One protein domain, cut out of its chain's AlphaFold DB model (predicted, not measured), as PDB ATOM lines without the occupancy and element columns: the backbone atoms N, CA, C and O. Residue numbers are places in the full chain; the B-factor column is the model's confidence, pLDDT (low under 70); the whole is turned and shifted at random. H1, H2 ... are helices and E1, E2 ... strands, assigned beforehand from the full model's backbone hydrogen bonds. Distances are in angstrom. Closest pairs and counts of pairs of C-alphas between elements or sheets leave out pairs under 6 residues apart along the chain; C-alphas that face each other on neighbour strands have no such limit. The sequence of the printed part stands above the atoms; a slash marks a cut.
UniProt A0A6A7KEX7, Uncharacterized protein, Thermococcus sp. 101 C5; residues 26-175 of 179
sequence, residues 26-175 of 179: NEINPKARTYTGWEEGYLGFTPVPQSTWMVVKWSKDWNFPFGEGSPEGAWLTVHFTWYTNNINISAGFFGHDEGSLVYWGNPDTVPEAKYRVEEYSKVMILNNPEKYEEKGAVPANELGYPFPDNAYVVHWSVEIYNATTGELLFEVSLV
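This is residues 26 to 175 of the 179 residues of an uncharacterized protein of Thermococcus sp. 101 C5 (UniProt A0A6A7KEX7). One wide, twisted wall of six antiparallel strands makes this domain, with the short helices H1 and H3 and part of the long loop of residues 85 to 114 over one of its faces and the opposite face largely bare. H2 sits off one end of the strands, and E5 bends there. The printed part has 150 residues, with six named strands and three named helices in the order E1 H1 E2 E3 E4 H2 H3 E5 E6; across the sheet the strands run E1, E2, E3, E4, E5, E6. The class is mostly strand, though under half of the residues are in named elements. The whole is compact, with a radius of gyration of the C-alphas of 15.5 A and spans of 44 by 34 by 23 A.

Find C-alpha 34 at (-45.112, -13.669, -15.801), where E1 begins; it runs to residue 38, 13.1 A on. H1 follows at residues 39 to 43, 6.1 A long. Next come E2, residues 52 to 58, 19.1 A, and E3, residues 75 to 84, 28.8 A. E4 starts at C-alpha 115 at (-21.476, -22.010, -24.513) and reaches residue 125, 32.7 A away. H2 is residues 130 to 133, 4.9 A, and H3 is residues 140 to 143, 5.6 A. E5, residues 151 to 162, spans 32.9 A and bends by 56 degrees at residue 154. E6, residues 168 to 174, covers 17.7 A and ends at C-alpha 174 at (-27.234, -1.743, -25.523).

Start at edge strand E1: N 35 is 2.8 A from O 56 of E2. E2, E3 and E4 form a meander, each strand the antiparallel neighbour of the one before; look at N 55 and O 79, 2.8 A, then N 80 and O 119, 2.8 A. Between E4 and E5, N 118 and O 159 are 2.9 A apart. E5 and edge strand E6 are a hairpin, with N 158 and O 172 at 2.8 A. H1 and H3 are on the same face of the sheet, at heights of 7.2 A and 7.1 A. The closest C-alphas of H3 and E5 are those of Ala 140 and Tyr 152, 4.7 A. Residues 138 to 139 pair antiparallel with residues 152 to 153 of E5. H2 only grazes the sheet, with residues 132 to 133. In H1 every O i to N i+4 pair is within hydrogen-bond range; H2 and H3 are too short for such a pair.

The C-alphas of Glu 112 and Asn 128 are the two farthest apart, 45.1 A. The printed part has no cut. The links E2 to E3 and E3 to E4 are long, with 16 and 30 residues. The mean pLDDT of the printed part is 86.4; look for values under 70 at residues 26 to 27, 47, 89 to 99 and 175.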
ATOM      1  N   ASN A  26     -44.108 -24.349 -18.226       59.91
ATOM      2  CA  ASN A  26     -45.288 -23.890 -18.987       59.91
ATOM      3  C   ASN A  26     -46.448 -23.234 -18.210       59.91
ATOM      4  O   ASN A  26     -47.601 -23.370 -18.617       59.91
ATOM      5  N   GLU A  27     -46.200 -22.459 -17.154       69.81
ATOM      6  CA  GLU A  27     -47.281 -21.685 -16.519       69.81
ATOM      7  C   GLU A  27     -47.238 -20.200 -16.910       69.81
ATOM      8  O   GLU A  27     -46.517 -19.387 -16.329       69.81
ATOM      9  N   ILE A  28     -48.065 -19.816 -17.889       80.81
ATOM     10  CA  ILE A  28     -48.472 -18.412 -18.043       80.81
ATOM     11  C   ILE A  28     -49.304 -18.061 -16.809       80.81
ATOM     12  O   ILE A  28     -50.361 -18.647 -16.574       80.81
ATOM     13  N   ASN A  29     -48.862 -17.071 -16.034       82.81
ATOM     14  CA  ASN A  29     -49.603 -16.547 -14.893       82.81
ATOM     15  C   ASN A  29     -50.033 -15.097 -15.172       82.81
ATOM     16  O   ASN A  29     -49.291 -14.160 -14.860       82.81
ATOM     17  N   PRO A  30     -51.250 -14.870 -15.706       80.69
ATOM     18  CA  PRO A  30     -51.727 -13.529 -16.048       80.69
ATOM     19  C   PRO A  30     -51.874 -12.600 -14.839       80.69
ATOM     20  O   PRO A  30     -51.747 -11.385 -14.970       80.69
ATOM     21  N   LYS A  31     -52.119 -13.151 -13.641       83.00
ATOM     22  CA  LYS A  31     -52.238 -12.348 -12.412       83.00
ATOM     23  C   LYS A  31     -50.887 -11.781 -11.990       83.00
ATOM     24  O   LYS A  31     -50.801 -10.601 -11.642       83.00
ATOM     25  N   ALA A  32     -49.853 -12.619 -12.037       83.81
ATOM     26  CA  ALA A  32     -48.474 -12.228 -11.766       83.81
ATOM     27  C   ALA A  32     -47.812 -11.514 -12.959       83.81
ATOM     28  O   ALA A  32     -46.801 -10.847 -12.760       83.81
ATOM     29  N   ARG A  33     -48.407 -11.612 -14.158       91.12
ATOM     30  CA  ARG A  33     -47.879 -11.104 -15.436       91.12
ATOM     31  C   ARG A  33     -46.479 -11.633 -15.710       91.12
ATOM     32  O   ARG A  33     -45.541 -10.875 -15.951       91.12
ATOM     33  N   THR A  34     -46.356 -12.947 -15.576       91.75
ATOM     34  CA  THR A  34     -45.112 -13.669 -15.801       91.75
ATOM     35  C   THR A  34     -45.389 -14.947 -16.575       91.75
ATOM     36  O   THR A  34     -46.439 -15.572 -16.413       91.75
ATOM     37  N   TYR A  35     -44.427 -15.330 -17.397       91.06
ATOM     38  CA  TYR A  35     -44.310 -16.644 -18.002       91.06
ATOM     39  C   TYR A  35     -42.910 -17.172 -17.703       91.06
ATOM     40  O   TYR A  35     -41.944 -16.409 -17.652       91.06
ATOM     41  N   THR A  36     -42.807 -18.470 -17.458       92.38
ATOM     42  CA  THR A  36     -41.536 -19.164 -17.275       92.38
ATOM     43  C   THR A  36     -41.679 -20.551 -17.876       92.38
ATOM     44  O   THR A  36     -42.577 -21.307 -17.496       92.38
ATOM     45  N   GLY A  37     -40.840 -20.865 -18.855       91.50
ATOM     46  CA  GLY A  37     -40.940 -22.116 -19.590       91.50
ATOM     47  C   GLY A  37     -40.125 -22.112 -20.873       91.50
ATOM     48  O   GLY A  37     -39.296 -21.233 -21.093       91.50
ATOM     49  N   TRP A  38     -40.374 -23.115 -21.707       90.75
ATOM     50  CA  TRP A  38     -39.734 -23.251 -23.010       90.75
ATOM     51  C   TRP A  38     -40.297 -22.265 -24.028       90.75
ATOM     52  O   TRP A  38     -41.491 -21.981 -24.021       90.75
ATOM     53  N   GLU A  39     -39.465 -21.786 -24.943       87.19
ATOM     54  CA  GLU A  39     -39.865 -20.830 -25.976       87.19
ATOM     55  C   GLU A  39     -41.126 -21.256 -26.751       87.19
ATOM     56  O   GLU A  39     -42.059 -20.462 -26.911       87.19
ATOM     57  N   GLU A  40     -41.233 -22.526 -27.149       86.38
ATOM     58  CA  GLU A  40     -42.420 -23.042 -27.836       86.38
ATOM     59  C   GLU A  40     -43.696 -22.973 -26.994       86.38
ATOM     60  O   GLU A  40     -44.795 -22.914 -27.542       86.38
ATOM     61  N   GLY A  41     -43.577 -22.959 -25.666       84.81
ATOM     62  CA  GLY A  41     -44.712 -22.789 -24.769       84.81
ATOM     63  C   GLY A  41     -45.268 -21.363 -24.790       84.81
ATOM     64  O   GLY A  41     -46.446 -21.172 -24.488       84.81
ATOM     65  N   TYR A  42     -44.452 -20.376 -25.169       84.44
ATOM     66  CA  TYR A  42     -44.867 -18.986 -25.357       84.44
ATOM     67  C   TYR A  42     -45.289 -18.697 -26.801       84.44
ATOM     68  O   TYR A  42     -46.328 -18.077 -27.027       84.44
ATOM     69  N   LEU A  43     -44.498 -19.151 -27.777       82.06
ATOM     70  CA  LEU A  43     -44.693 -18.858 -29.203       82.06
ATOM     71  C   LEU A  43     -45.638 -19.825 -29.918       82.06
ATOM     72  O   LEU A  43     -46.143 -19.516 -30.994       82.06
ATOM     73  N   GLY A  44     -45.862 -21.008 -29.350       78.81
ATOM     74  CA  GLY A  44     -46.585 -22.107 -29.987       78.81
ATOM     75  C   GLY A  44     -45.737 -22.945 -30.951       78.81
ATOM     76  O   GLY A  44     -46.190 -24.010 -31.370       78.81
ATOM     77  N   PHE A  45     -44.525 -22.502 -31.301       72.25
ATOM     78  CA  PHE A  45     -43.596 -23.227 -32.168       72.25
ATOM     79  C   PHE A  45     -42.151 -22.745 -31.965       72.25
ATOM     80  O   PHE A  45     -41.927 -21.560 -31.745       72.25
ATOM     81  N   THR A  46     -41.193 -23.666 -32.087       74.75
ATOM     82  CA  THR A  46     -39.763 -23.388 -32.284       74.75
ATOM     83  C   THR A  46     -39.157 -24.540 -33.108       74.75
ATOM     84  O   THR A  46     -39.606 -25.688 -32.960       74.75
ATOM     85  N   PRO A  47     -38.177 -24.294 -33.992       67.31
ATOM     86  CA  PRO A  47     -37.553 -25.345 -34.804       67.31
ATOM     87  C   PRO A  47     -36.755 -26.373 -34.004       67.31
ATOM     88  O   PRO A  47     -36.640 -27.521 -34.443       67.31
ATOM     89  N   VAL A  48     -36.254 -26.001 -32.822       76.19
ATOM     90  CA  VAL A  48     -35.573 -26.918 -31.895       76.19
ATOM     91  C   VAL A  48     -36.289 -26.900 -30.542       76.19
ATOM     92  O   VAL A  48     -35.921 -26.119 -29.666       76.19
ATOM     93  N   PRO A  49     -37.329 -27.730 -30.339       83.56
ATOM     94  CA  PRO A  49     -38.087 -27.754 -29.089       83.56
ATOM     95  C   PRO A  49     -37.195 -27.975 -27.869       83.56
ATOM     96  O   PRO A  49     -36.237 -28.751 -27.926       83.56
ATOM     97  N   GLN A  50     -37.537 -27.331 -26.756       88.12
ATOM     98  CA  GLN A  50     -36.839 -27.447 -25.476       88.12
ATOM     99  C   GLN A  50     -35.339 -27.118 -25.551       88.12
ATOM    100  O   GLN A  50     -34.517 -27.783 -24.916       88.12
ATOM    101  N   SER A  51     -34.969 -26.122 -26.353       88.50
ATOM    102  CA  SER A  51     -33.589 -25.621 -26.476       88.50
ATOM    103  C   SER A  51     -33.388 -24.265 -25.800       88.50
ATOM    104  O   SER A  51     -32.319 -23.998 -25.249       88.50
ATOM    105  N   THR A  52     -34.443 -23.453 -25.781       89.81
ATOM    106  CA  THR A  52     -34.424 -22.084 -25.276       89.81
ATOM    107  C   THR A  52     -35.419 -21.951 -24.134       89.81
ATOM    108  O   THR A  52     -36.632 -22.091 -24.309       89.81
ATOM    109  N   TRP A  53     -34.904 -21.694 -22.936       91.75
ATOM    110  CA  TRP A  53     -35.718 -21.344 -21.779       91.75
ATOM    111  C   TRP A  53     -35.956 -19.846 -21.760       91.75
ATOM    112  O   TRP A  53     -35.046 -19.069 -22.047       91.75
ATOM    113  N   MET A  54     -37.158 -19.427 -21.384       89.75
ATOM    114  CA  MET A  54     -37.491 -18.018 -21.296       89.75
ATOM    115  C   MET A  54     -38.250 -17.669 -20.020       89.75
ATOM    116  O   MET A  54     -39.117 -18.401 -19.534       89.75
ATOM    117  N   VAL A  55     -37.954 -16.480 -19.510       92.50
ATOM    118  CA  VAL A  55     -38.700 -15.808 -18.453       92.50
ATOM    119  C   VAL A  55     -39.226 -14.500 -19.022       92.50
ATOM    120  O   VAL A  55     -38.463 -13.579 -19.300       92.50
ATOM    121  N   VAL A  56     -40.545 -14.402 -19.169       92.75
ATOM    122  CA  VAL A  56     -41.210 -13.195 -19.669       92.75
ATOM    123  C   VAL A  56     -41.939 -12.522 -18.524       92.75
ATOM    124  O   VAL A  56     -42.629 -13.184 -17.751       92.75
ATOM    125  N   LYS A  57     -41.839 -11.198 -18.432       94.94
ATOM    126  CA  LYS A  57     -42.681 -10.373 -17.560       94.94
ATOM    127  C   LYS A  57     -43.278  -9.236 -18.358       94.94
ATOM    128  O   LYS A  57     -42.650  -8.752 -19.293       94.94
ATOM    129  N   TRP A  58     -44.466  -8.787 -17.980       95.88
ATOM    130  CA  TRP A  58     -45.116  -7.682 -18.675       95.88
ATOM    131  C   TRP A  58     -45.876  -6.746 -17.741       95.88
ATOM    132  O   TRP A  58     -46.262  -7.081 -16.616       95.88
ATOM    133  N   SER A  59     -46.069  -5.523 -18.220       96.50
ATOM    134  CA  SER A  59     -46.878  -4.507 -17.555       96.50
ATOM    135  C   SER A  59     -48.361  -4.892 -17.541       96.50
ATOM    136  O   SER A  59     -48.814  -5.708 -18.337       96.50
ATOM    137  N   LYS A  60     -49.154  -4.282 -16.653       95.44
ATOM    138  CA  LYS A  60     -50.609  -4.525 -16.601       95.44
ATOM    139  C   LYS A  60     -51.338  -4.118 -17.888       95.44
ATOM    140  O   LYS A  60     -52.395  -4.668 -18.165       95.44
ATOM    141  N   ASP A  61     -50.774  -3.154 -18.611       95.75
ATOM    142  CA  ASP A  61     -51.370  -2.545 -19.797       95.75
ATOM    143  C   ASP A  61     -50.872  -3.223 -21.087       95.75
ATOM    144  O   ASP A  61     -51.274  -2.843 -22.178       95.75
ATOM    145  N   TRP A  62     -49.997  -4.231 -20.972       95.75
ATOM    146  CA  TRP A  62     -49.505  -5.002 -22.109       95.75
ATOM    147  C   TRP A  62     -50.521  -6.064 -22.535       95.75
ATOM    148  O   TRP A  62     -50.829  -6.990 -21.777       95.75
ATOM    149  N   ASN A  63     -50.981  -5.970 -23.776       93.19
ATOM    150  CA  ASN A  63     -51.820  -6.971 -24.417       93.19
ATOM    151  C   ASN A  63     -50.957  -8.155 -24.869       93.19
ATOM    152  O   ASN A  63     -50.228  -8.097 -25.853       93.19
ATOM    153  N   PHE A  64     -51.026  -9.251 -24.122       86.38
ATOM    154  CA  PHE A  64     -50.287 -10.480 -24.409       86.38
ATOM    155  C   PHE A  64     -50.647 -11.078 -25.793       86.38
ATOM    156  O   PHE A  64     -51.825 -11.050 -26.152       86.38
ATOM    157  N   PRO A  65     -49.694 -11.676 -26.546       86.50
ATOM    158  CA  PRO A  65     -48.276 -11.861 -26.207       86.50
ATOM    159  C   PRO A  65     -47.385 -10.701 -26.668       86.50
ATOM    160  O   PRO A  65     -46.368 -10.424 -26.037       86.50
ATOM    161  N   PHE A  66     -47.772 -10.007 -27.737       89.50
ATOM    162  CA  PHE A  66     -46.886  -9.105 -28.483       89.50
ATOM    163  C   PHE A  66     -47.260  -7.625 -28.396       89.50
ATOM    164  O   PHE A  66     -46.603  -6.794 -29.007       89.50
ATOM    165  N   GLY A  67     -48.247  -7.264 -27.581       92.69
ATOM    166  CA  GLY A  67     -48.532  -5.870 -27.251       92.69
ATOM    167  C   GLY A  67     -49.483  -5.174 -28.214       92.69
ATOM    168  O   GLY A  67     -49.683  -3.971 -28.071       92.69
ATOM    169  N   GLU A  68     -50.108  -5.897 -29.143       93.56
ATOM    170  CA  GLU A  68     -51.057  -5.333 -30.106       93.56
ATOM    171  C   GLU A  68     -52.153  -4.506 -29.409       93.56
ATOM    172  O   GLU A  68     -52.826  -4.980 -28.490       93.56
ATOM    173  N   GLY A  69     -52.320  -3.245 -29.816       94.06
ATOM    174  CA  GLY A  69     -53.282  -2.314 -29.214       94.06
ATOM    175  C   GLY A  69     -52.983  -1.884 -27.769       94.06
ATOM    176  O   GLY A  69     -53.863  -1.326 -27.112       94.06
ATOM    177  N   SER A  70     -51.785  -2.152 -27.242       96.38
ATOM    178  CA  SER A  70     -51.378  -1.674 -25.912       96.38
ATOM    179  C   SER A  70     -51.091  -0.165 -25.939       96.38
ATOM    180  O   SER A  70     -50.638   0.354 -26.962       96.38
ATOM    181  N   PRO A  71     -51.329   0.567 -24.838       96.44
ATOM    182  CA  PRO A  71     -51.044   1.994 -24.771       96.44
ATOM    183  C   PRO A  71     -49.539   2.274 -24.646       96.44
ATOM    184  O   PRO A  71     -48.753   1.414 -24.248       96.44
ATOM    185  N   GLU A  72     -49.149   3.520 -24.920       95.44
ATOM    186  CA  GLU A  72     -47.784   4.000 -24.686       95.44
ATOM    187  C   GLU A  72     -47.318   3.732 -23.250       95.44
ATOM    188  O   GLU A  72     -48.055   3.915 -22.279       95.44
ATOM    189  N   GLY A  73     -46.070   3.282 -23.125       93.75
ATOM    190  CA  GLY A  73     -45.465   2.900 -21.854       93.75
ATOM    191  C   GLY A  73     -45.794   1.476 -21.400       93.75
ATOM    192  O   GLY A  73     -45.145   0.992 -20.466       93.75
ATOM    193  N   ALA A  74     -46.727   0.775 -22.059       97.38
ATOM    194  CA  ALA A  74     -46.861  -0.666 -21.887       97.38
ATOM    195  C   ALA A  74     -45.552  -1.354 -22.290       97.38
ATOM    196  O   ALA A  74     -44.895  -0.963 -23.257       97.38
ATOM    197  N   TRP A  75     -45.154  -2.367 -21.525       96.25
ATOM    198  CA  TRP A  75     -43.863  -3.020 -21.702       96.25
ATOM    199  C   TRP A  75     -43.917  -4.525 -21.477       96.25
ATOM    200  O   TRP A  75     -44.740  -5.014 -20.693       96.25
ATOM    201  N   LEU A  76     -42.963  -5.220 -22.095       95.31
ATOM    202  CA  LEU A  76     -42.548  -6.567 -21.726       95.31
ATOM    203  C   LEU A  76     -41.030  -6.630 -21.527       95.31
ATOM    204  O   LEU A  76     -40.276  -5.810 -22.049       95.31
ATOM    205  N   THR A  77     -40.587  -7.624 -20.779       94.06
ATOM    206  CA  THR A  77     -39.185  -8.020 -20.691       94.06
ATOM    207  C   THR A  77     -39.088  -9.504 -20.953       94.06
ATOM    208  O   THR A  77     -39.891 -10.258 -20.398       94.06
ATOM    209  N   VAL A  78     -38.090  -9.918 -21.720       91.81
ATOM    210  CA  VAL A  78     -37.768 -11.327 -21.935       91.81
ATOM    211  C   VAL A  78     -36.345 -11.562 -21.477       91.81
ATOM    212  O   VAL A  78     -35.460 -10.786 -21.820       91.81
ATOM    213  N   HIS A  79     -36.148 -12.615 -20.694       92.62
ATOM    214  CA  HIS A  79     -34.840 -13.191 -20.431       92.62
ATOM    215  C   HIS A  79     -34.815 -14.586 -21.044       92.62
ATOM    216  O   HIS A  79     -35.616 -15.436 -20.655       92.62
ATOM    217  N   PHE A  80     -33.925 -14.796 -21.998       89.94
ATOM    218  CA  PHE A  80     -33.661 -16.065 -22.644       89.94
ATOM    219  C   PHE A  80     -32.403 -16.720 -22.081       89.94
ATOM    220  O   PHE A  80     -31.416 -16.052 -21.779       89.94
ATOM    221  N   THR A  81     -32.427 -18.044 -22.000       92.44
ATOM    222  CA  THR A  81     -31.254 -18.870 -21.729       92.44
ATOM    223  C   THR A  81     -31.233 -20.027 -22.712       92.44
ATOM    224  O   THR A  81     -32.194 -20.795 -22.785       92.44
ATOM    225  N   TRP A  82     -30.134 -20.180 -23.443       92.31
ATOM    226  CA  TRP A  82     -29.939 -21.311 -24.351       92.31
ATOM    227  C   TRP A  82     -28.480 -21.753 -24.389       92.31
ATOM    228  O   TRP A  82     -27.574 -21.093 -23.870       92.31
ATOM    229  N   TYR A  83     -28.256 -22.896 -25.028       92.38
ATOM    230  CA  TYR A  83     -26.941 -23.499 -25.176       92.38
ATOM    231  C   TYR A  83     -26.589 -23.662 -26.648       92.38
ATOM    232  O   TYR A  83     -27.441 -23.973 -27.478       92.38
ATOM    233  N   THR A  84     -25.317 -23.459 -26.977       90.31
ATOM    234  CA  THR A  84     -24.817 -23.621 -28.344       90.31
ATOM    235  C   THR A  84     -23.370 -24.101 -28.364       90.31
ATOM    236  O   THR A  84     -22.581 -23.879 -27.441       90.31
ATOM    237  N   ASN A  85     -23.004 -24.765 -29.457       90.38
ATOM    238  CA  ASN A  85     -21.624 -25.123 -29.775       90.38
ATOM    239  C   ASN A  85     -20.960 -24.147 -30.754       90.38
ATOM    240  O   ASN A  85     -19.760 -24.275 -31.023       90.38
ATOM    241  N   ASN A  86     -21.719 -23.177 -31.270       85.06
ATOM    242  CA  ASN A  86     -21.261 -22.175 -32.217       85.06
ATOM    243  C   ASN A  86     -21.829 -20.801 -31.848       85.06
ATOM    244  O   ASN A  86     -23.038 -20.617 -31.782       85.06
ATOM    245  N   ILE A  87     -20.956 -19.824 -31.624       74.56
ATOM    246  CA  ILE A  87     -21.396 -18.454 -31.373       74.56
ATOM    247  C   ILE A  87     -21.425 -17.723 -32.707       74.56
ATOM    248  O   ILE A  87     -20.376 -17.444 -33.289       74.56
ATOM    249  N   ASN A  88     -22.623 -17.352 -33.144       70.00
ATOM    250  CA  ASN A  88     -22.807 -16.341 -34.172       70.00
ATOM    251  C   ASN A  88     -23.558 -15.139 -33.583       70.00
ATOM    252  O   ASN A  88     -24.776 -15.042 -33.678       70.00
ATOM    253  N   ILE A  89     -22.811 -14.209 -32.981       60.06
ATOM    254  CA  ILE A  89     -23.363 -12.985 -32.372       60.06
ATOM    255  C   ILE A  89     -24.073 -12.057 -33.368       60.06
ATOM    256  O   ILE A  89     -24.820 -11.181 -32.947       60.06
ATOM    257  N   SER A  90     -23.842 -12.214 -34.678       57.75
ATOM    258  CA  SER A  90     -24.443 -11.329 -35.686       57.75
ATOM    259  C   SER A  90     -25.946 -11.526 -35.856       57.75
ATOM    260  O   SER A  90     -26.598 -10.700 -36.484       57.75
ATOM    261  N   ALA A  91     -26.496 -12.593 -35.284       55.62
ATOM    262  CA  ALA A  91     -27.882 -12.971 -35.467       55.62
ATOM    263  C   ALA A  91     -28.777 -12.598 -34.258       55.62
ATOM    264  O   ALA A  91     -29.893 -13.068 -34.158       55.62
ATOM    265  N   GLY A  92     -28.304 -11.724 -33.359       50.31
ATOM    266  CA  GLY A  92     -28.923 -11.388 -32.067       50.31
ATOM    267  C   GLY A  92     -30.449 -11.159 -31.972       50.31
ATOM    268  O   GLY A  92     -31.190 -10.994 -32.937       50.31
ATOM    269  N   PHE A  93     -30.875 -11.159 -30.710       49.19
ATOM    270  CA  PHE A  93     -32.194 -11.032 -30.084       49.19
ATOM    271  C   PHE A  93     -33.355 -11.929 -30.458       49.19
ATOM    272  O   PHE A  93     -34.134 -12.269 -29.578       49.19
ATOM    273  N   PHE A  94     -33.475 -12.376 -31.697       53.34
ATOM    274  CA  PHE A  94     -34.335 -13.528 -31.966       53.34
ATOM    275  C   PHE A  94     -33.873 -14.346 -33.183       53.34
ATOM    276  O   PHE A  94     -34.650 -14.990 -33.880       53.34
ATOM    277  N   GLY A  95     -32.570 -14.313 -33.440       50.38
ATOM    278  CA  GLY A  95     -31.876 -15.191 -34.365       50.38
ATOM    279  C   GLY A  95     -30.680 -15.815 -33.664       50.38
ATOM    280  O   GLY A  95     -29.576 -15.833 -34.198       50.38
ATOM    281  N   HIS A  96     -30.856 -16.381 -32.465       62.34
ATOM    282  CA  HIS A  96     -29.948 -17.477 -32.138       62.34
ATOM    283  C   HIS A  96     -29.999 -18.421 -33.348       62.34
ATOM    284  O   HIS A  96     -31.087 -18.739 -33.820       62.34
ATOM    285  N   ASP A  97     -28.853 -18.728 -33.962       67.56
ATOM    286  CA  ASP A  97     -28.835 -19.580 -35.150       67.56
ATOM    287  C   ASP A  97     -29.510 -20.890 -34.743       67.56
ATOM    288  O   ASP A  97     -28.926 -21.663 -33.980       67.56
ATOM    289  N   GLU A  98     -30.766 -21.082 -35.157       67.81
ATOM    290  CA  GLU A  98     -31.622 -22.163 -34.666       67.81
ATOM    291  C   GLU A  98     -30.979 -23.517 -34.977       67.81
ATOM    292  O   GLU A  98     -31.093 -24.462 -34.202       67.81
ATOM    293  N   GLY A  99     -30.198 -23.592 -36.062       68.94
ATOM    294  CA  GLY A  99     -29.411 -24.770 -36.423       68.94
ATOM    295  C   GLY A  99     -28.210 -25.037 -35.508       68.94
ATOM    296  O   GLY A  99     -27.641 -26.128 -35.552       68.94
ATOM    297  N   SER A 100     -27.813 -24.071 -34.681       78.75
ATOM    298  CA  SER A 100     -26.711 -24.178 -33.716       78.75
ATOM    299  C   SER A 100     -27.165 -24.488 -32.287       78.75
ATOM    300  O   SER A 100     -26.319 -24.796 -31.437       78.75
ATOM    301  N   LEU A 101     -28.473 -24.413 -32.019       87.38
ATOM    302  CA  LEU A 101     -29.035 -24.656 -30.698       87.38
ATOM    303  C   LEU A 101     -28.811 -26.097 -30.245       87.38
ATOM    304  O   LEU A 101     -29.010 -27.063 -30.982       87.38
ATOM    305  N   VAL A 102     -28.427 -26.237 -28.982       90.50
ATOM    306  CA  VAL A 102     -28.325 -27.528 -28.312       90.50
ATOM    307  C   VAL A 102     -29.650 -27.820 -27.618       90.50
ATOM    308  O   VAL A 102     -30.155 -27.006 -26.847       90.50
ATOM    309  N   TYR A 103     -30.201 -29.006 -27.872       90.75
ATOM    310  CA  TYR A 103     -31.347 -29.514 -27.125       90.75
ATOM    311  C   TYR A 103     -31.019 -29.584 -25.630       90.75
ATOM    312  O   TYR A 103     -29.994 -30.146 -25.239       90.75
ATOM    313  N   TRP A 104     -31.908 -29.046 -24.801       91.12
ATOM    314  CA  TRP A 104     -31.703 -28.934 -23.364       91.12
ATOM    315  C   TRP A 104     -32.650 -29.851 -22.579       91.12
ATOM    316  O   TRP A 104     -32.197 -30.625 -21.736       91.12
ATOM    317  N   GLY A 105     -33.953 -29.823 -22.875       87.00
ATOM    318  CA  GLY A 105     -34.961 -30.764 -22.360       87.00
ATOM    319  C   GLY A 105     -35.329 -30.629 -20.877       87.00
ATOM    320  O   GLY A 105     -36.494 -30.802 -20.518       87.00
ATOM    321  N   ASN A 106     -34.373 -30.290 -20.011       87.81
ATOM    322  CA  ASN A 106     -34.571 -30.088 -18.578       87.81
ATOM    323  C   ASN A 106     -33.842 -28.820 -18.095       87.81
ATOM    324  O   ASN A 106     -32.610 -28.835 -18.049       87.81
ATOM    325  N   PRO A 107     -34.569 -27.772 -17.660       85.31
ATOM    326  CA  PRO A 107     -33.980 -26.491 -17.264       85.31
ATOM    327  C   PRO A 107     -33.047 -26.573 -16.044       85.31
ATOM    328  O   PRO A 107     -32.255 -25.664 -15.815       85.31
ATOM    329  N   ASP A 108     -33.092 -27.660 -15.269       87.44
ATOM    330  CA  ASP A 108     -32.262 -27.824 -14.068       87.44
ATOM    331  C   ASP A 108     -30.910 -28.505 -14.343       87.44
ATOM    332  O   ASP A 108     -30.089 -28.665 -13.437       87.44
ATOM    333  N   THR A 109     -30.654 -28.945 -15.580       89.69
ATOM    334  CA  THR A 109     -29.433 -29.686 -15.935       89.69
ATOM    335  C   THR A 109     -28.717 -29.047 -17.106       89.69
ATOM    336  O   THR A 109     -29.273 -29.003 -18.192       89.69
ATOM    337  N   VAL A 110     -27.469 -28.619 -16.926       90.50
ATOM    338  CA  VAL A 110     -26.643 -28.095 -18.025       90.50
ATOM    339  C   VAL A 110     -26.438 -29.186 -19.095       90.50
ATOM    340  O   VAL A 110     -25.941 -30.263 -18.751       90.50
ATOM    341  N   PRO A 111     -26.817 -28.958 -20.368       92.44
ATOM    342  CA  PRO A 111     -26.595 -29.912 -21.447       92.44
ATOM    343  C   PRO A 111     -25.134 -29.872 -21.921       92.44
ATOM    344  O   PRO A 111     -24.380 -28.948 -21.610       92.44
ATOM    345  N   GLU A 112     -24.717 -30.865 -22.707       93.75
ATOM    346  CA  GLU A 112     -23.380 -30.873 -23.309       93.75
ATOM    347  C   GLU A 112     -23.278 -29.805 -24.412       93.75
ATOM    348  O   GLU A 112     -23.720 -29.997 -25.546       93.75
ATOM    349  N   ALA A 113     -22.687 -28.662 -24.069       93.81
ATOM    350  CA  ALA A 113     -22.467 -27.540 -24.971       93.81
ATOM    351  C   ALA A 113     -21.151 -26.823 -24.645       93.81
ATOM    352  O   ALA A 113     -20.606 -26.959 -23.551       93.81
ATOM    353  N   LYS A 114     -20.635 -26.028 -25.585       93.81
ATOM    354  CA  LYS A 114     -19.483 -25.145 -25.334       93.81
ATOM    355  C   LYS A 114     -19.889 -23.871 -24.606       93.81
ATOM    356  O   LYS A 114     -19.150 -23.398 -23.743       93.81
ATOM    357  N   TYR A 115     -21.048 -23.326 -24.959       93.38
ATOM    358  CA  TYR A 115     -21.476 -22.010 -24.513       93.38
ATOM    359  C   TYR A 115     -22.890 -22.041 -23.953       93.38
ATOM    360  O   TYR A 115     -23.769 -22.704 -24.506       93.38
ATOM    361  N   ARG A 116     -23.088 -21.290 -22.872       94.06
ATOM    362  CA  ARG A 116     -24.397 -20.880 -22.365       94.06
ATOM    363  C   ARG A 116     -24.557 -19.406 -22.689       94.06
ATOM    364  O   ARG A 116     -23.658 -18.625 -22.385       94.06
ATOM    365  N   VAL A 117     -25.679 -19.035 -23.278       91.81
ATOM    366  CA  VAL A 117     -25.996 -17.644 -23.582       91.81
ATOM    367  C   VAL A 117     -27.174 -17.221 -22.721       91.81
ATOM    368  O   VAL A 117     -28.165 -17.947 -22.629       91.81
ATOM    369  N   GLU A 118     -27.031 -16.073 -22.074       92.62
ATOM    370  CA  GLU A 118     -28.096 -15.378 -21.364       92.62
ATOM    371  C   GLU A 118     -28.349 -14.061 -22.079       92.62
ATOM    372  O   GLU A 118     -27.425 -13.313 -22.390       92.62
ATOM    373  N   GLU A 119     -29.604 -13.795 -22.397       89.44
ATOM    374  CA  GLU A 119     -29.960 -12.674 -23.245       89.44
ATOM    375  C   GLU A 119     -31.219 -12.000 -22.699       89.44
ATOM    376  O   GLU A 119     -32.239 -12.643 -22.458       89.44
ATOM    377  N   TYR A 120     -31.162 -10.687 -22.506       91.31
ATOM    378  CA  TYR A 120     -32.254  -9.907 -21.940       91.31
ATOM    379  C   TYR A 120     -32.661  -8.769 -22.868       91.31
ATOM    380  O   TYR A 120     -31.815  -8.005 -23.321       91.31
ATOM    381  N   SER A 121     -33.965  -8.590 -23.079       90.38
ATOM    382  CA  SER A 121     -34.497  -7.369 -23.688       90.38
ATOM    383  C   SER A 121     -35.694  -6.839 -22.953       90.38
ATOM    384  O   SER A 121     -36.510  -7.572 -22.391       90.38
ATOM    385  N   LYS A 122     -35.844  -5.525 -23.075       93.31
ATOM    386  CA  LYS A 122     -37.057  -4.801 -22.742       93.31
ATOM    387  C   LYS A 122     -37.652  -4.193 -24.002       93.31
ATOM    388  O   LYS A 122     -37.006  -3.378 -24.655       93.31
ATOM    389  N   VAL A 123     -38.910  -4.524 -24.267       93.69
ATOM    390  CA  VAL A 123     -39.703  -3.930 -25.345       93.69
ATOM    391  C   VAL A 123     -40.747  -3.002 -24.736       93.69
ATOM    392  O   VAL A 123     -41.378  -3.340 -23.730       93.69
ATOM    393  N   MET A 124     -40.920  -1.820 -25.321       95.88
ATOM    394  CA  MET A 124     -41.890  -0.815 -24.884       95.88
ATOM    395  C   MET A 124     -42.690  -0.273 -26.063       95.88
ATOM    396  O   MET A 124     -42.134  -0.068 -27.138       95.88
ATOM    397  N   ILE A 125     -43.971   0.015 -25.837       96.88
ATOM    398  CA  ILE A 125     -44.786   0.794 -26.774       96.88
ATOM    399  C   ILE A 125     -44.432   2.271 -26.645       96.88
ATOM    400  O   ILE A 125     -44.518   2.833 -25.547       96.88
ATOM    401  N   LEU A 126     -44.077   2.900 -27.763       94.31
ATOM    402  CA  LEU A 126     -43.666   4.298 -27.855       94.31
ATOM    403  C   LEU A 126     -44.525   5.038 -28.888       94.31
ATOM    404  O   LEU A 126     -44.691   4.559 -30.003       94.31
ATOM    405  N   ASN A 127     -45.023   6.231 -28.550       88.12
ATOM    406  CA  ASN A 127     -45.712   7.087 -29.529       88.12
ATOM    407  C   ASN A 127     -44.771   8.092 -30.209       88.12
ATOM    408  O   ASN A 127     -45.035   8.513 -31.328       88.12
ATOM    409  N   ASN A 128     -43.682   8.478 -29.534       86.88
ATOM    410  CA  ASN A 128     -42.646   9.375 -30.054       86.88
ATOM    411  C   ASN A 128     -41.275   8.678 -29.960       86.88
ATOM    412  O   ASN A 128     -40.516   8.944 -29.018       86.88
ATOM    413  N   PRO A 129     -40.977   7.735 -30.872       85.94
ATOM    414  CA  PRO A 129     -39.808   6.867 -30.757       85.94
ATOM    415  C   PRO A 129     -38.473   7.586 -30.973       85.94
ATOM    416  O   PRO A 129     -37.480   7.150 -30.402       85.94
ATOM    417  N   GLU A 130     -38.450   8.720 -31.683       87.75
ATOM    418  CA  GLU A 130     -37.230   9.470 -32.046       87.75
ATOM    419  C   GLU A 130     -36.281   9.697 -30.850       87.75
ATOM    420  O   GLU A 130     -35.082   9.437 -30.928       87.75
ATOM    421  N   LYS A 131     -36.818  10.081 -29.683       82.62
ATOM    422  CA  LYS A 131     -36.023  10.300 -28.456       82.62
ATOM    423  C   LYS A 131     -35.320   9.029 -27.953       82.62
ATOM    424  O   LYS A 131     -34.310   9.112 -27.252       82.62
ATOM    425  N   TYR A 132     -35.900   7.862 -28.210       83.25
ATOM    426  CA  TYR A 132     -35.346   6.565 -27.830       83.25
ATOM    427  C   TYR A 132     -34.407   6.030 -28.914       83.25
ATOM    428  O   TYR A 132     -33.363   5.476 -28.577       83.25
ATOM    429  N   GLU A 133     -34.730   6.246 -30.188       87.06
ATOM    430  CA  GLU A 133     -33.878   5.904 -31.334       87.06
ATOM    431  C   GLU A 133     -32.530   6.635 -31.277       87.06
ATOM    432  O   GLU A 133     -31.486   6.004 -31.423       87.06
ATOM    433  N   GLU A 134     -32.515   7.930 -30.927       83.06
ATOM    434  CA  GLU A 134     -31.279   8.701 -30.675       83.06
ATOM    435  C   GLU A 134     -30.370   8.059 -29.613       83.06
ATOM    436  O   GLU A 134     -29.168   8.319 -29.551       83.06
ATOM    437  N   LYS A 135     -30.951   7.219 -28.756       80.81
ATOM    438  CA  LYS A 135     -30.274   6.508 -27.675       80.81
ATOM    439  C   LYS A 135     -30.024   5.033 -28.010       80.81
ATOM    440  O   LYS A 135     -29.566   4.295 -27.146       80.81
ATOM    441  N   GLY A 136     -30.291   4.609 -29.241       83.12
ATOM    442  CA  GLY A 136     -30.035   3.255 -29.724       83.12
ATOM    443  C   GLY A 136     -31.190   2.276 -29.535       83.12
ATOM    444  O   GLY A 136     -30.960   1.073 -29.626       83.12
ATOM    445  N   ALA A 137     -32.409   2.751 -29.258       88.25
ATOM    446  CA  ALA A 137     -33.583   1.891 -29.371       88.25
ATOM    447  C   ALA A 137     -33.843   1.533 -30.840       88.25
ATOM    448  O   ALA A 137     -33.637   2.362 -31.725       88.25
ATOM    449  N   VAL A 138     -34.324   0.318 -31.081       89.19
ATOM    450  CA  VAL A 138     -34.622  -0.196 -32.427       89.19
ATOM    451  C   VAL A 138     -36.046  -0.755 -32.486       89.19
ATOM    452  O   VAL A 138     -36.551  -1.205 -31.448       89.19
ATOM    453  N   PRO A 139     -36.721  -0.727 -33.648       90.94
ATOM    454  CA  PRO A 139     -38.048  -1.317 -33.795       90.94
ATOM    455  C   PRO A 139     -38.051  -2.809 -33.434       90.94
ATOM    456  O   PRO A 139     -37.175  -3.570 -33.839       90.94
ATOM    457  N   ALA A 140     -39.044  -3.257 -32.665       90.06
ATOM    458  CA  ALA A 140     -39.126  -4.649 -32.220       90.06
ATOM    459  C   ALA A 140     -39.610  -5.608 -33.323       90.06
ATOM    460  O   ALA A 140     -39.402  -6.811 -33.219       90.06
ATOM    461  N   ASN A 141     -40.241  -5.110 -34.387       85.38
ATOM    462  CA  ASN A 141     -40.658  -5.930 -35.530       85.38
ATOM    463  C   ASN A 141     -39.469  -6.389 -36.406       85.38
ATOM    464  O   ASN A 141     -39.567  -7.426 -37.062       85.38
ATOM    465  N   GLU A 142     -38.320  -5.701 -36.350       82.69
ATOM    466  CA  GLU A 142     -37.063  -6.134 -36.991       82.69
ATOM    467  C   GLU A 142     -36.547  -7.468 -36.439       82.69
ATOM    468  O   GLU A 142     -35.715  -8.129 -37.055       82.69
ATOM    469  N   LEU A 143     -37.093  -7.898 -35.304       76.62
ATOM    470  CA  LEU A 143     -36.773  -9.158 -34.656       76.62
ATOM    471  C   LEU A 143     -37.443 -10.376 -35.310       76.62
ATOM    472  O   LEU A 143     -37.146 -11.503 -34.938       76.62
ATOM    473  N   GLY A 144     -38.373 -10.182 -36.250       76.94
ATOM    474  CA  GLY A 144     -39.092 -11.284 -36.906       76.94
ATOM    475  C   GLY A 144     -40.303 -11.817 -36.127       76.94
ATOM    476  O   GLY A 144     -40.898 -12.817 -36.525       76.94
ATOM    477  N   TYR A 145     -40.707 -11.130 -35.055       81.06
ATOM    478  CA  TYR A 145     -41.890 -11.443 -34.245       81.06
ATOM    479  C   TYR A 145     -43.017 -10.464 -34.570       81.06
ATOM    480  O   TYR A 145     -42.740  -9.336 -34.983       81.06
ATOM    481  N   PRO A 146     -44.290 -10.843 -34.356       87.56
ATOM    482  CA  PRO A 146     -45.441 -10.007 -34.692       87.56
ATOM    483  C   PRO A 146     -45.672  -8.899 -33.645       87.56
ATOM    484  O   PRO A 146     -46.774  -8.744 -33.121       87.56
ATOM    485  N   PHE A 147     -44.619  -8.155 -33.306       91.06
ATOM    486  CA  PHE A 147     -44.711  -6.922 -32.532       91.06
ATOM    487  C   PHE A 147     -45.369  -5.820 -33.376       91.06
ATOM    488  O   PHE A 147     -45.116  -5.755 -34.581       91.06
ATOM    489  N   PRO A 148     -46.185  -4.939 -32.771       93.94
ATOM    490  CA  PRO A 148     -46.746  -3.797 -33.480       93.94
ATOM    491  C   PRO A 148     -45.647  -2.794 -33.854       93.94
ATOM    492  O   PRO A 148     -44.618  -2.706 -33.185       93.94
ATOM    493  N   ASP A 149     -45.892  -1.978 -34.881       93.25
ATOM    494  CA  ASP A 149     -44.910  -1.014 -35.414       93.25
ATOM    495  C   ASP A 149     -44.452   0.043 -34.397       93.25
ATOM    496  O   ASP A 149     -43.405   0.664 -34.557       93.25
ATOM    497  N   ASN A 150     -45.233   0.262 -33.340       94.44
ATOM    498  CA  ASN A 150     -44.909   1.192 -32.263       94.44
ATOM    499  C   ASN A 150     -44.192   0.529 -31.072       94.44
ATOM    500  O   ASN A 150     -43.975   1.185 -30.051       94.44
ATOM    501  N   ALA A 151     -43.830  -0.753 -31.165       94.62
ATOM    502  CA  ALA A 151     -43.026  -1.447 -30.167       94.62
ATOM    503  C   ALA A 151     -41.531  -1.334 -30.487       94.62
ATOM    504  O   ALA A 151     -41.094  -1.610 -31.602       94.62
ATOM    505  N   TYR A 152     -40.736  -0.984 -29.480       93.69
ATOM    506  CA  TYR A 152     -39.297  -0.764 -29.609       93.69
ATOM    507  C   TYR A 152     -38.522  -1.521 -28.539       93.69
ATOM    508  O   TYR A 152     -38.919  -1.532 -27.369       93.69
ATOM    509  N   VAL A 153     -37.382  -2.097 -28.918       91.75
ATOM    510  CA  VAL A 153     -36.376  -2.604 -27.984       91.75
ATOM    511  C   VAL A 153     -35.654  -1.406 -27.385       91.75
ATOM    512  O   VAL A 153     -34.956  -0.672 -28.078       91.75
ATOM    513  N   VAL A 154     -35.832  -1.194 -26.084       91.69
ATOM    514  CA  VAL A 154     -35.286  -0.040 -25.345       91.69
ATOM    515  C   VAL A 154     -34.249  -0.441 -24.299       91.69
ATOM    516  O   VAL A 154     -33.834   0.379 -23.487       91.69
ATOM    517  N   HIS A 155     -33.898  -1.718 -24.246       90.44
ATOM    518  CA  HIS A 155     -32.774  -2.261 -23.498       90.44
ATOM    519  C   HIS A 155     -32.498  -3.631 -24.091       90.44
ATOM    520  O   HIS A 155     -33.444  -4.406 -24.236       90.44
ATOM    521  N   TRP A 156     -31.236  -3.923 -24.363       87.62
ATOM    522  CA  TRP A 156     -30.784  -5.232 -24.792       87.62
ATOM    523  C   TRP A 156     -29.442  -5.581 -24.136       87.62
ATOM    524  O   TRP A 156     -28.553  -4.735 -24.092       87.62
ATOM    525  N   SER A 157     -29.276  -6.806 -23.649       88.12
ATOM    526  CA  SER A 157     -27.978  -7.354 -23.259       88.12
ATOM    527  C   SER A 157     -27.839  -8.824 -23.652       88.12
ATOM    528  O   SER A 157     -28.825  -9.558 -23.716       88.12
ATOM    529  N   VAL A 158     -26.600  -9.244 -23.912       88.81
ATOM    530  CA  VAL A 158     -26.203 -10.641 -24.129       88.81
ATOM    531  C   VAL A 158     -24.942 -10.924 -23.338       88.81
ATOM    532  O   VAL A 158     -23.937 -10.225 -23.471       88.81
ATOM    533  N   GLU A 159     -24.977 -12.004 -22.580       91.75
ATOM    534  CA  GLU A 159     -23.863 -12.558 -21.835       91.75
ATOM    535  C   GLU A 159     -23.588 -13.977 -22.334       91.75
ATOM    536  O   GLU A 159     -24.488 -14.806 -22.479       91.75
ATOM    537  N   ILE A 160     -22.322 -14.273 -22.607       91.94
ATOM    538  CA  ILE A 160     -21.882 -15.577 -23.091       91.94
ATOM    539  C   ILE A 160     -20.930 -16.172 -22.073       91.94
ATOM    540  O   ILE A 160     -19.888 -15.602 -21.751       91.94
ATOM    541  N   TYR A 161     -21.266 -17.371 -21.633       95.12
ATOM    542  CA  TYR A 161     -20.542 -18.120 -20.630       95.12
ATOM    543  C   TYR A 161     -19.950 -19.390 -21.228       95.12
ATOM    544  O   TYR A 161     -20.533 -20.009 -22.121       95.12
ATOM    545  N   ASN A 162     -18.828 -19.841 -20.678       95.50
ATOM    546  CA  ASN A 162     -18.400 -21.223 -20.832       95.50
ATOM    547  C   ASN A 162     -19.423 -22.128 -20.130       95.50
ATOM    548  O   ASN A 162     -19.623 -22.006 -18.921       95.50
ATOM    549  N   ALA A 163     -20.067 -23.036 -20.865       94.94
ATOM    550  CA  ALA A 163     -21.145 -23.856 -20.305       94.94
ATOM    551  C   ALA A 163     -20.662 -24.814 -19.200       94.94
ATOM    552  O   ALA A 163     -21.408 -25.098 -18.268       94.94
ATOM    553  N   THR A 164     -19.413 -25.285 -19.274       93.75
ATOM    554  CA  THR A 164     -18.851 -26.240 -18.310       93.75
ATOM    555  C   THR A 164     -18.394 -25.561 -17.025       93.75
ATOM    556  O   THR A 164     -18.587 -26.104 -15.939       93.75
ATOM    557  N   THR A 165     -17.738 -24.402 -17.128       95.25
ATOM    558  CA  THR A 165     -17.130 -23.726 -15.967       95.25
ATOM    559  C   THR A 165     -18.003 -22.624 -15.377       95.25
ATOM    560  O   THR A 165     -17.782 -22.238 -14.231       95.25
ATOM    561  N   GLY A 166     -18.972 -22.104 -16.135       94.44
ATOM    562  CA  GLY A 166     -19.771 -20.936 -15.759       94.44
ATOM    563  C   GLY A 166     -19.013 -19.607 -15.843       94.44
ATOM    564  O   GLY A 166     -19.516 -18.589 -15.381       94.44
ATOM    565  N   GLU A 167     -17.803 -19.596 -16.408       96.44
ATOM    566  CA  GLU A 167     -17.009 -18.377 -16.588       96.44
ATOM    567  C   GLU A 167     -17.628 -17.477 -17.663       96.44
ATOM    568  O   GLU A 167     -17.917 -17.949 -18.765       96.44
ATOM    569  N   LEU A 168     -17.807 -16.187 -17.359       95.44
ATOM    570  CA  LEU A 168     -18.221 -15.181 -18.335       95.44
ATOM    571  C   LEU A 168     -17.088 -14.951 -19.342       95.44
ATOM    572  O   LEU A 168     -15.982 -14.566 -18.967       95.44
ATOM    573  N   LEU A 169     -17.374 -15.173 -20.620       92.31
ATOM    574  CA  LEU A 169     -16.418 -15.015 -21.717       92.31
ATOM    575  C   LEU A 169     -16.595 -13.683 -22.442       92.31
ATOM    576  O   LEU A 169     -15.621 -13.104 -22.921       92.31
ATOM    577  N   PHE A 170     -17.840 -13.227 -22.570       87.44
ATOM    578  CA  PHE A 170     -18.192 -12.040 -23.336       87.44
ATOM    579  C   PHE A 170     -19.514 -11.452 -22.840       87.44
ATOM    580  O   PHE A 170     -20.429 -12.197 -22.500       87.44
ATOM    581  N   GLU A 171     -19.620 -10.128 -22.854       90.00
ATOM    582  CA  GLU A 171     -20.839  -9.389 -22.540       90.00
ATOM    583  C   GLU A 171     -20.978  -8.220 -23.518       90.00
ATOM    584  O   GLU A 171     -20.006  -7.519 -23.817       90.00
ATOM    585  N   VAL A 172     -22.197  -7.991 -23.997       86.06
ATOM    586  CA  VAL A 172     -22.583  -6.782 -24.721       86.06
ATOM    587  C   VAL A 172     -23.904  -6.269 -24.171       86.06
ATOM    588  O   VAL A 172     -24.828  -7.039 -23.938       86.06
ATOM    589  N   SER A 173     -24.000  -4.954 -23.995       84.31
ATOM    590  CA  SER A 173     -25.211  -4.290 -23.522       84.31
ATOM    591  C   SER A 173     -25.476  -3.035 -24.350       84.31
ATOM    592  O   SER A 173     -24.635  -2.138 -24.425       84.31
ATOM    593  N   LEU A 174     -26.661  -2.957 -24.954       76.38
ATOM    594  CA  LEU A 174     -27.234  -1.743 -25.523       76.38
ATOM    595  C   LEU A 174     -28.293  -1.207 -24.559       76.38
ATOM    596  O   LEU A 174     -29.428  -1.682 -24.500       76.38
ATOM    597  N   VAL A 175     -27.910  -0.185 -23.798       69.25
ATOM    598  CA  VAL A 175     -28.816   0.520 -22.892       69.25
ATOM    599  C   VAL A 175     -28.960   1.957 -23.379       69.25
ATOM    600  O   VAL A 175     -28.045   2.761 -23.184       69.25
TER     601      VAL A 175